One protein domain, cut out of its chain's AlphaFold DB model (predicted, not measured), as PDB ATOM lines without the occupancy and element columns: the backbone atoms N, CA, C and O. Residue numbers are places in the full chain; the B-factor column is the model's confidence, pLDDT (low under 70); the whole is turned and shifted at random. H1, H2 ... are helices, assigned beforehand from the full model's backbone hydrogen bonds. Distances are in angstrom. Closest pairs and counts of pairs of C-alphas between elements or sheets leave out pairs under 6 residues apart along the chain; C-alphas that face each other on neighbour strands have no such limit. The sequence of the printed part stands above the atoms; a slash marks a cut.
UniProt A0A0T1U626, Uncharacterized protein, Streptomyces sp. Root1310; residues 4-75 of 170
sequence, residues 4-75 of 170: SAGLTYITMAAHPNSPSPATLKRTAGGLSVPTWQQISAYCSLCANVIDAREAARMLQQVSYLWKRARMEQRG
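This is residues 4 to 75 of the 170 residues of an uncharacterized protein of Streptomyces sp. Root1310 (UniProt A0A0T1U626). A long helix, H4, folds back beside the shorter H3 as a helical hairpin with unequal arms; H2 packs crosswise on H3, away from H4, and the tiny H1 packs on H2. The printed part has 72 residues, all helix by class, in the order H1, H2, H3, H4. It is compact, with a radius of gyration of the C-alphas of 12.4 A and spans of 37 by 29 by 18 A.

Start from H4, residues 52 to 73: H3, residues 36 to 47, touches it at a shallow tilt of 23 degrees, opposite ways, the closest C-alphas being those of Ala 47 and Ala 55, 5.2 A apart. With residues 38 to 42 alone, H3 touches H2, residues 21 to 28, about perpendicular at 76 degrees; look at the closest C-alphas, Thr 27 and Gln 38, 6.8 A apart. H1, residues 9 to 13, touches H2, closest at C-alphas 9 and 21, 5.1 A. H1 and H2 are apart from H4. In the four helices every O i to N i+4 pair is within hydrogen-bond range.

Find C-alpha 9 at (89.251, -41.096, 47.862), where H1 begins. H3 runs 15.7 A; H4 runs 30.9 A to C-alpha 73 at (107.426, -34.884, 65.729).

The C-alphas of Ala 14 and Gly 75, the two farthest apart, are 37.2 A apart. The printed part has no cut, no link is long, and no printed residue is under 70 in pLDDT.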
ATOM      1  N   SER A   4      99.235 -39.845  40.753       82.62
ATOM      2  CA  SER A   4      99.857 -40.744  39.766       82.62
ATOM      3  C   SER A   4      99.022 -41.999  39.482       82.62
ATOM      4  O   SER A   4      99.035 -42.494  38.368       82.62
ATOM      5  N   ALA A   5      98.271 -42.495  40.471       86.31
ATOM      6  CA  ALA A   5      97.350 -43.622  40.313       86.31
ATOM      7  C   ALA A   5      96.000 -43.234  39.678       86.31
ATOM      8  O   ALA A   5      95.159 -44.104  39.481       86.31
ATOM      9  N   GLY A   6      95.724 -41.941  39.456       89.06
ATOM     10  CA  GLY A   6      94.414 -41.475  38.980       89.06
ATOM     11  C   GLY A   6      93.248 -41.746  39.946       89.06
ATOM     12  O   GLY A   6      92.089 -41.691  39.547       89.06
ATOM     13  N   LEU A   7      93.522 -42.048  41.221       91.19
ATOM     14  CA  LEU A   7      92.497 -42.484  42.174       91.19
ATOM     15  C   LEU A   7      91.831 -41.309  42.905       91.19
ATOM     16  O   LEU A   7      92.481 -40.340  43.318       91.19
ATOM     17  N   THR A   8      90.531 -41.433  43.170       93.12
ATOM     18  CA  THR A   8      89.812 -40.565  44.113       93.12
ATOM     19  C   THR A   8      89.752 -41.235  45.485       93.12
ATOM     20  O   THR A   8      89.959 -42.438  45.624       93.12
ATOM     21  N   TYR A   9      89.449 -40.479  46.544       92.81
ATOM     22  CA  TYR A   9      89.251 -41.096  47.862       92.81
ATOM     23  C   TYR A   9      88.040 -42.034  47.901       92.81
ATOM     24  O   TYR A   9      88.019 -42.955  48.711       92.81
ATOM     25  N   ILE A  10      87.057 -41.815  47.022       92.19
ATOM     26  CA  ILE A  10      85.874 -42.670  46.893       92.19
ATOM     27  C   ILE A  10      86.280 -44.016  46.288       92.19
ATOM     28  O   ILE A  10      85.973 -45.052  46.869       92.19
ATOM     29  N   THR A  11      87.041 -44.017  45.185       92.38
ATOM     30  CA  THR A  11      87.486 -45.270  44.549       92.38
ATOM     31  C   THR A  11      88.431 -46.058  45.448       92.38
ATOM     32  O   THR A  11      88.316 -47.274  45.554       92.38
ATOM     33  N   MET A  12      89.311 -45.372  46.184       91.94
ATOM     34  CA  MET A  12      90.158 -46.018  47.188       91.94
ATOM     35  C   MET A  12      89.342 -46.685  48.303       91.94
ATOM     36  O   MET A  12      89.693 -47.782  48.731       91.94
ATOM     37  N   ALA A  13      88.281 -46.039  48.791       93.31
ATOM     38  CA  ALA A  13      87.443 -46.562  49.872       93.31
ATOM     39  C   ALA A  13      86.527 -47.718  49.437       93.31
ATOM     40  O   ALA A  13      86.059 -48.464  50.289       93.31
ATOM     41  N   ALA A  14      86.298 -47.888  48.132       92.12
ATOM     42  CA  ALA A  14      85.540 -49.014  47.590       92.12
ATOM     43  C   ALA A  14      86.312 -50.349  47.652       92.12
ATOM     44  O   ALA A  14      85.707 -51.410  47.513       92.12
ATOM     45  N   HIS A  15      87.635 -50.327  47.868       88.06
ATOM     46  CA  HIS A  15      88.411 -51.555  48.035       88.06
ATOM     47  C   HIS A  15      88.062 -52.278  49.351       88.06
ATOM     48  O   HIS A  15      87.914 -51.626  50.390       88.06
ATOM     49  N   PRO A  16      88.009 -53.624  49.356       87.19
ATOM     50  CA  PRO A  16      87.770 -54.397  50.572       87.19
ATOM     51  C   PRO A  16      88.768 -54.045  51.681       87.19
ATOM     52  O   PRO A  16      89.971 -53.950  51.437       87.19
ATOM     53  N   ASN A  17      88.270 -53.874  52.909       85.00
ATOM     54  CA  ASN A  17      89.055 -53.497  54.095       85.00
ATOM     55  C   ASN A  17      89.780 -52.138  53.989       85.00
ATOM     56  O   ASN A  17      90.697 -51.858  54.769       85.00
ATOM     57  N   SER A  18      89.384 -51.285  53.042       89.00
ATOM     58  CA  SER A  18      89.944 -49.944  52.893       89.00
ATOM     59  C   SER A  18      89.427 -48.989  53.978       89.00
ATOM     60  O   SER A  18      88.264 -49.072  54.383       89.00
ATOM     61  N   PRO A  19      90.255 -48.047  54.469       91.00
ATOM     62  CA  PRO A  19      89.779 -46.982  55.341       91.00
ATOM     63  C   PRO A  19      88.730 -46.092  54.657       91.00
ATOM     64  O   PRO A  19      88.756 -45.883  53.446       91.00
ATOM     65  N   SER A  20      87.863 -45.464  55.456       92.19
ATOM     66  CA  SER A  20      86.869 -44.513  54.942       92.19
ATOM     67  C   SER A  20      87.509 -43.324  54.198       92.19
ATOM     68  O   SER A  20      88.637 -42.927  54.529       92.19
ATOM     69  N   PRO A  21      86.789 -42.657  53.268       93.31
ATOM     70  CA  PRO A  21      87.313 -41.501  52.532       93.31
ATOM     71  C   PRO A  21      87.841 -40.386  53.445       93.31
ATOM     72  O   PRO A  21      88.894 -39.803  53.186       93.31
ATOM     73  N   ALA A  22      87.154 -40.128  54.562       91.25
ATOM     74  CA  ALA A  22      87.578 -39.148  55.560       91.25
ATOM     75  C   ALA A  22      88.910 -39.529  56.230       91.25
ATOM     76  O   ALA A  22      89.723 -38.661  56.550       91.25
ATOM     77  N   THR A  23      89.161 -40.822  56.442       91.56
ATOM     78  CA  THR A  23      90.435 -41.318  56.983       91.56
ATOM     79  C   THR A  23      91.553 -41.182  55.958       91.56
ATOM     80  O   THR A  23      92.617 -40.671  56.293       91.56
ATOM     81  N   LEU A  24      91.300 -41.543  54.698       93.06
ATOM     82  CA  LEU A  24      92.265 -41.376  53.607       93.06
ATOM     83  C   LEU A  24      92.645 -39.903  53.396       93.06
ATOM     84  O   LEU A  24      93.827 -39.586  53.254       93.06
ATOM     85  N   LYS A  25      91.660 -38.997  53.445       92.56
ATOM     86  CA  LYS A  25      91.882 -37.547  53.357       92.56
ATOM     87  C   LYS A  25      92.737 -37.034  54.518       92.56
ATOM     88  O   LYS A  25      93.654 -36.259  54.280       92.56
ATOM     89  N   ARG A  26      92.487 -37.492  55.753       89.75
ATOM     90  CA  ARG A  26      93.306 -37.129  56.925       89.75
ATOM     91  C   ARG A  26      94.740 -37.638  56.815       89.75
ATOM     92  O   ARG A  26      95.659 -36.868  57.063       89.75
ATOM     93  N   THR A  27      94.938 -38.883  56.376       91.44
ATOM     94  CA  THR A  27      96.279 -39.452  56.145       91.44
ATOM     95  C   THR A  27      97.083 -38.625  55.138       91.44
ATOM     96  O   THR A  27      98.278 -38.426  55.327       91.44
ATOM     97  N   ALA A  28      96.437 -38.115  54.086       90.56
ATOM     98  CA  ALA A  28      97.084 -37.285  53.068       90.56
ATOM     99  C   ALA A  28      97.181 -35.791  53.436       90.56
ATOM    100  O   ALA A  28      97.908 -35.055  52.778       90.56
ATOM    101  N   GLY A  29      96.433 -35.333  54.444       87.19
ATOM    102  CA  GLY A  29      96.226 -33.911  54.729       87.19
ATOM    103  C   GLY A  29      97.349 -33.218  55.505       87.19
ATOM    104  O   GLY A  29      97.312 -32.002  55.632       87.19
ATOM    105  N   GLY A  30      98.323 -33.956  56.045       83.81
ATOM    106  CA  GLY A  30      99.521 -33.377  56.670       83.81
ATOM    107  C   GLY A  30      99.320 -32.680  58.025       83.81
ATOM    108  O   GLY A  30     100.283 -32.150  58.564       83.81
ATOM    109  N   LEU A  31      98.114 -32.707  58.605       85.06
ATOM    110  CA  LEU A  31      97.819 -32.082  59.910       85.06
ATOM    111  C   LEU A  31      98.528 -32.767  61.090       85.06
ATOM    112  O   LEU A  31      98.759 -32.158  62.129       85.06
ATOM    113  N   SER A  32      98.845 -34.050  60.950       88.50
ATOM    114  CA  SER A  32      99.633 -34.822  61.906       88.50
ATOM    115  C   SER A  32     100.375 -35.930  61.168       88.50
ATOM    116  O   SER A  32     100.000 -36.300  60.055       88.50
ATOM    117  N   VAL A  33     101.436 -36.468  61.775       92.69
ATOM    118  CA  VAL A  33     102.183 -37.588  61.189       92.69
ATOM    119  C   VAL A  33     101.363 -38.873  61.358       92.69
ATOM    120  O   VAL A  33     101.187 -39.324  62.495       92.69
ATOM    121  N   PRO A  34     100.868 -39.498  60.271       93.06
ATOM    122  CA  PRO A  34     100.064 -40.709  60.381       93.06
ATOM    123  C   PRO A  34     100.901 -41.896  60.867       93.06
ATOM    124  O   PRO A  34     102.133 -41.906  60.785       93.06
ATOM    125  N   THR A  35     100.238 -42.949  61.341       91.38
ATOM    126  CA  THR A  35     100.929 -44.200  61.683       91.38
ATOM    127  C   THR A  35     101.452 -44.898  60.425       91.38
ATOM    128  O   THR A  35     100.885 -44.758  59.339       91.38
ATOM    129  N   TRP A  36     102.496 -45.725  60.564       91.81
ATOM    130  CA  TRP A  36     102.989 -46.520  59.432       91.81
ATOM    131  C   TRP A  36     101.908 -47.433  58.845       91.81
ATOM    132  O   TRP A  36     101.877 -47.639  57.639       91.81
ATOM    133  N   GLN A  37     100.994 -47.953  59.669       90.06
ATOM    134  CA  GLN A  37      99.886 -48.786  59.195       90.06
ATOM    135  C   GLN A  37      98.953 -48.006  58.260       90.06
ATOM    136  O   GLN A  37      98.594 -48.513  57.201       90.06
ATOM    137  N   GLN A  38      98.607 -46.765  58.614       92.12
ATOM    138  CA  GLN A  38      97.773 -45.898  57.774       92.12
ATOM    139  C   GLN A  38      98.471 -45.542  56.460       92.12
ATOM    140  O   GLN A  38      97.848 -45.616  55.401       92.12
ATOM    141  N   ILE A  39      99.762 -45.197  56.514       93.56
ATOM    142  CA  ILE A  39     100.548 -44.910  55.307       93.56
ATOM    143  C   ILE A  39     100.674 -46.150  54.428       93.56
ATOM    144  O   ILE A  39     100.433 -46.068  53.228       93.56
ATOM    145  N   SER A  40     101.000 -47.302  55.010       91.56
ATOM    146  CA  SER A  40     101.140 -48.553  54.269       91.56
ATOM    147  C   SER A  40      99.836 -48.928  53.571       91.56
ATOM    148  O   SER A  40      99.875 -49.234  52.387       91.56
ATOM    149  N   ALA A  41      98.690 -48.845  54.256       91.81
ATOM    150  CA  ALA A  41      97.387 -49.113  53.648       91.81
ATOM    151  C   ALA A  41      97.088 -48.148  52.487       91.81
ATOM    152  O   ALA A  41      96.700 -48.578  51.404       91.81
ATOM    153  N   TYR A  42      97.339 -46.850  52.683       93.44
ATOM    154  CA  TYR A  42      97.171 -45.838  51.638       93.44
ATOM    155  C   TYR A  42      98.050 -46.121  50.408       93.44
ATOM    156  O   TYR A  42      97.580 -46.062  49.270       93.44
ATOM    157  N   CYS A  43      99.330 -46.430  50.630       93.12
ATOM    158  CA  CYS A  43     100.283 -46.742  49.572       93.12
ATOM    159  C   CYS A  43      99.911 -48.026  48.830       93.12
ATOM    160  O   CYS A  43      99.978 -48.030  47.606       93.12
ATOM    161  N   SER A  44      99.484 -49.076  49.539       92.00
ATOM    162  CA  SER A  44      99.052 -50.341  48.933       92.00
ATOM    163  C   SER A  44      97.867 -50.153  47.986       92.00
ATOM    164  O   SER A  44      97.884 -50.697  46.888       92.00
ATOM    165  N   LEU A  45      96.889 -49.317  48.351       92.69
ATOM    166  CA  LEU A  45      95.765 -48.985  47.465       92.69
ATOM    167  C   LEU A  45      96.232 -48.294  46.175       92.69
ATOM    168  O   LEU A  45      95.721 -48.583  45.100       92.69
ATOM    169  N   CYS A  46      97.224 -47.403  46.268       90.81
ATOM    170  CA  CYS A  46      97.782 -46.731  45.091       90.81
ATOM    171  C   CYS A  46      98.650 -47.668  44.236       90.81
ATOM    172  O   CYS A  46      98.659 -47.553  43.016       90.81
ATOM    173  N   ALA A  47      99.402 -48.568  44.873       90.06
ATOM    174  CA  ALA A  47     100.353 -49.456  44.209       90.06
ATOM    175  C   ALA A  47      99.680 -50.504  43.312       90.06
ATOM    176  O   ALA A  47     100.316 -50.988  42.389       90.06
ATOM    177  N   ASN A  48      98.403 -50.819  43.544       85.50
ATOM    178  CA  ASN A  48      97.648 -51.769  42.720       85.50
ATOM    179  C   ASN A  48      97.364 -51.272  41.293       85.50
ATOM    180  O   ASN A  48      96.952 -52.062  40.451       85.50
ATOM    181  N   VAL A  49      97.525 -49.971  41.038       87.56
ATOM    182  CA  VAL A  49      97.147 -49.330  39.765       87.56
ATOM    183  C   VAL A  49      98.364 -48.779  39.020       87.56
ATOM    184  O   VAL A  49      98.322 -48.587  37.810       87.56
ATOM    185  N   ILE A  50      99.455 -48.518  39.739       89.81
ATOM    186  CA  ILE A  50     100.694 -47.970  39.181       89.81
ATOM    187  C   ILE A  50     101.641 -49.121  38.823       89.81
ATOM    188  O   ILE A  50     101.611 -50.176  39.456       89.81
ATOM    189  N   ASP A  51     102.529 -48.897  37.851       92.88
ATOM    190  CA  ASP A  51     103.655 -49.788  37.568       92.88
ATOM    191  C   ASP A  51     104.431 -50.181  38.842       92.88
ATOM    192  O   ASP A  51     104.706 -49.360  39.723       92.88
ATOM    193  N   ALA A  52     104.835 -51.450  38.920       90.75
ATOM    194  CA  ALA A  52     105.468 -52.014  40.106       90.75
ATOM    195  C   ALA A  52     106.806 -51.338  40.460       90.75
ATOM    196  O   ALA A  52     107.110 -51.154  41.644       90.75
ATOM    197  N   ARG A  53     107.614 -50.943  39.462       93.06
ATOM    198  CA  ARG A  53     108.897 -50.264  39.707       93.06
ATOM    199  C   ARG A  53     108.665 -48.848  40.213       93.06
ATOM    200  O   ARG A  53     109.323 -48.422  41.167       93.06
ATOM    201  N   GLU A  54     107.714 -48.131  39.621       92.00
ATOM    202  CA  GLU A  54     107.338 -46.803  40.099       92.00
ATOM    203  C   GLU A  54     106.756 -46.862  41.520       92.00
ATOM    204  O   GLU A  54     107.192 -46.104  42.395       92.00
ATOM    205  N   ALA A  55     105.850 -47.805  41.792       91.81
ATOM    206  CA  ALA A  55     105.277 -48.018  43.115       91.81
ATOM    207  C   ALA A  55     106.362 -48.292  44.170       91.81
ATOM    208  O   ALA A  55     106.336 -47.692  45.248       91.81
ATOM    209  N   ALA A  56     107.359 -49.127  43.849       92.88
ATOM    210  CA  ALA A  56     108.492 -49.400  44.729       92.88
ATOM    211  C   ALA A  56     109.321 -48.136  45.024       92.88
ATOM    212  O   ALA A  56     109.606 -47.848  46.192       92.88
ATOM    213  N   ARG A  57     109.652 -47.340  43.997       93.69
ATOM    214  CA  ARG A  57     110.384 -46.067  44.156       93.69
ATOM    215  C   ARG A  57     109.626 -45.098  45.062       93.69
ATOM    216  O   ARG A  57     110.194 -44.519  45.989       93.69
ATOM    217  N   MET A  58     108.330 -44.928  44.816       93.69
ATOM    218  CA  MET A  58     107.494 -44.030  45.607       93.69
ATOM    219  C   MET A  58     107.339 -44.520  47.048       93.69
ATOM    220  O   MET A  58     107.386 -43.708  47.970       93.69
ATOM    221  N   LEU A  59     107.209 -45.831  47.272       93.88
ATOM    222  CA  LEU A  59     107.125 -46.401  48.617       93.88
ATOM    223  C   LEU A  59     108.417 -46.172  49.413       93.88
ATOM    224  O   LEU A  59     108.352 -45.843  50.599       93.88
ATOM    225  N   GLN A  60     109.585 -46.288  48.773       93.56
ATOM    226  CA  GLN A  60     110.866 -45.946  49.395       93.56
ATOM    227  C   GLN A  60     110.907 -44.471  49.811       93.56
ATOM    228  O   GLN A  60     111.245 -44.162  50.956       93.56
ATOM    229  N   GLN A  61     110.498 -43.568  48.917       94.69
ATOM    230  CA  GLN A  61     110.446 -42.135  49.200       94.69
ATOM    231  C   GLN A  61     109.472 -41.813  50.343       94.69
ATOM    232  O   GLN A  61     109.823 -41.079  51.266       94.69
ATOM    233  N   VAL A  62     108.271 -42.398  50.326       94.88
ATOM    234  CA  VAL A  62     107.273 -42.231  51.391       94.88
ATOM    235  C   VAL A  62     107.799 -42.765  52.723       94.88
ATOM    236  O   VAL A  62     107.650 -42.095  53.742       94.88
ATOM    237  N   SER A  63     108.459 -43.927  52.734       94.88
ATOM    238  CA  SER A  63     109.062 -44.480  53.951       94.88
ATOM    239  C   SER A  63     110.128 -43.554  54.532       94.88
ATOM    240  O   SER A  63     110.127 -43.293  55.736       94.88
ATOM    241  N   TYR A  64     110.998 -43.011  53.679       95.25
ATOM    242  CA  TYR A  64     112.024 -42.053  54.078       95.25
ATOM    243  C   TYR A  64     111.421 -40.772  54.676       95.25
ATOM    244  O   TYR A  64     111.804 -40.364  55.776       95.25
ATOM    245  N   LEU A  65     110.448 -40.164  53.992       95.50
ATOM    246  CA  LEU A  65     109.790 -38.941  54.458       95.50
ATOM    247  C   LEU A  65     109.022 -39.173  55.762       95.50
ATOM    248  O   LEU A  65     109.122 -38.366  56.684       95.50
ATOM    249  N   TRP A  66     108.318 -40.302  55.881       96.12
ATOM    250  CA  TRP A  66     107.600 -40.658  57.101       96.12
ATOM    251  C   TRP A  66     108.539 -40.809  58.301       96.12
ATOM    252  O   TRP A  66     108.266 -40.248  59.361       96.12
ATOM    253  N   LYS A  67     109.669 -41.511  58.139       96.38
ATOM    254  CA  LYS A  67     110.680 -41.657  59.201       96.38
ATOM    255  C   LYS A  67     111.191 -40.295  59.671       96.38
ATOM    256  O   LYS A  67     111.251 -40.051  60.873       96.38
ATOM    257  N   ARG A  68     111.489 -39.381  58.740       95.81
ATOM    258  CA  ARG A  68     111.920 -38.013  59.074       95.81
ATOM    259  C   ARG A  68     110.845 -37.220  59.808       95.81
ATOM    260  O   ARG A  68     111.152 -36.643  60.845       95.81
ATOM    261  N   ALA A  69     109.604 -37.247  59.326       95.31
ATOM    262  CA  ALA A  69     108.485 -36.571  59.979       95.31
ATOM    263  C   ALA A  69     108.250 -37.109  61.402       95.31
ATOM    264  O   ALA A  69     107.982 -36.347  62.326       95.31
ATOM    265  N   ARG A  70     108.410 -38.422  61.614       96.12
ATOM    266  CA  ARG A  70     108.346 -39.037  62.949       96.12
ATOM    267  C   ARG A  70     109.457 -38.561  63.877       96.12
ATOM    268  O   ARG A  70     109.176 -38.301  65.043       96.12
ATOM    269  N   MET A  71     110.685 -38.446  63.376       96.38
ATOM    270  CA  MET A  71     111.793 -37.891  64.157       96.38
ATOM    271  C   MET A  71     111.544 -36.423  64.507       96.38
ATOM    272  O   MET A  71     111.766 -36.011  65.639       96.38
ATOM    273  N   GLU A  72     111.044 -35.630  63.563       96.19
ATOM    274  CA  GLU A  72     110.694 -34.226  63.793       96.19
ATOM    275  C   GLU A  72     109.590 -34.074  64.846       96.19
ATOM    276  O   GLU A  72     109.779 -33.358  65.825       96.19
ATOM    277  N   GLN A  73     108.506 -34.850  64.737       95.56
ATOM    278  CA  GLN A  73     107.426 -34.884  65.729       95.56
ATOM    279  C   GLN A  73     107.916 -35.254  67.138       95.56
ATOM    280  O   GLN A  73     107.323 -34.842  68.132       95.56
ATOM    281  N   ARG A  74     108.975 -36.063  67.236       95.00
ATOM    282  CA  ARG A  74     109.580 -36.484  68.508       95.00
ATOM    283  C   ARG A  74     110.711 -35.563  68.976       95.00
ATOM    284  O   ARG A  74     111.294 -35.834  70.021       95.00
ATOM    285  N   GLY A  75     111.049 -34.515  68.221       96.56
ATOM    286  CA  GLY A  75     112.169 -33.619  68.528       96.56
ATOM    287  C   GLY A  75     113.553 -34.258  68.351       96.56
ATOM    288  O   GLY A  75     114.542 -33.758  68.877       96.56
TER     289      GLY A  75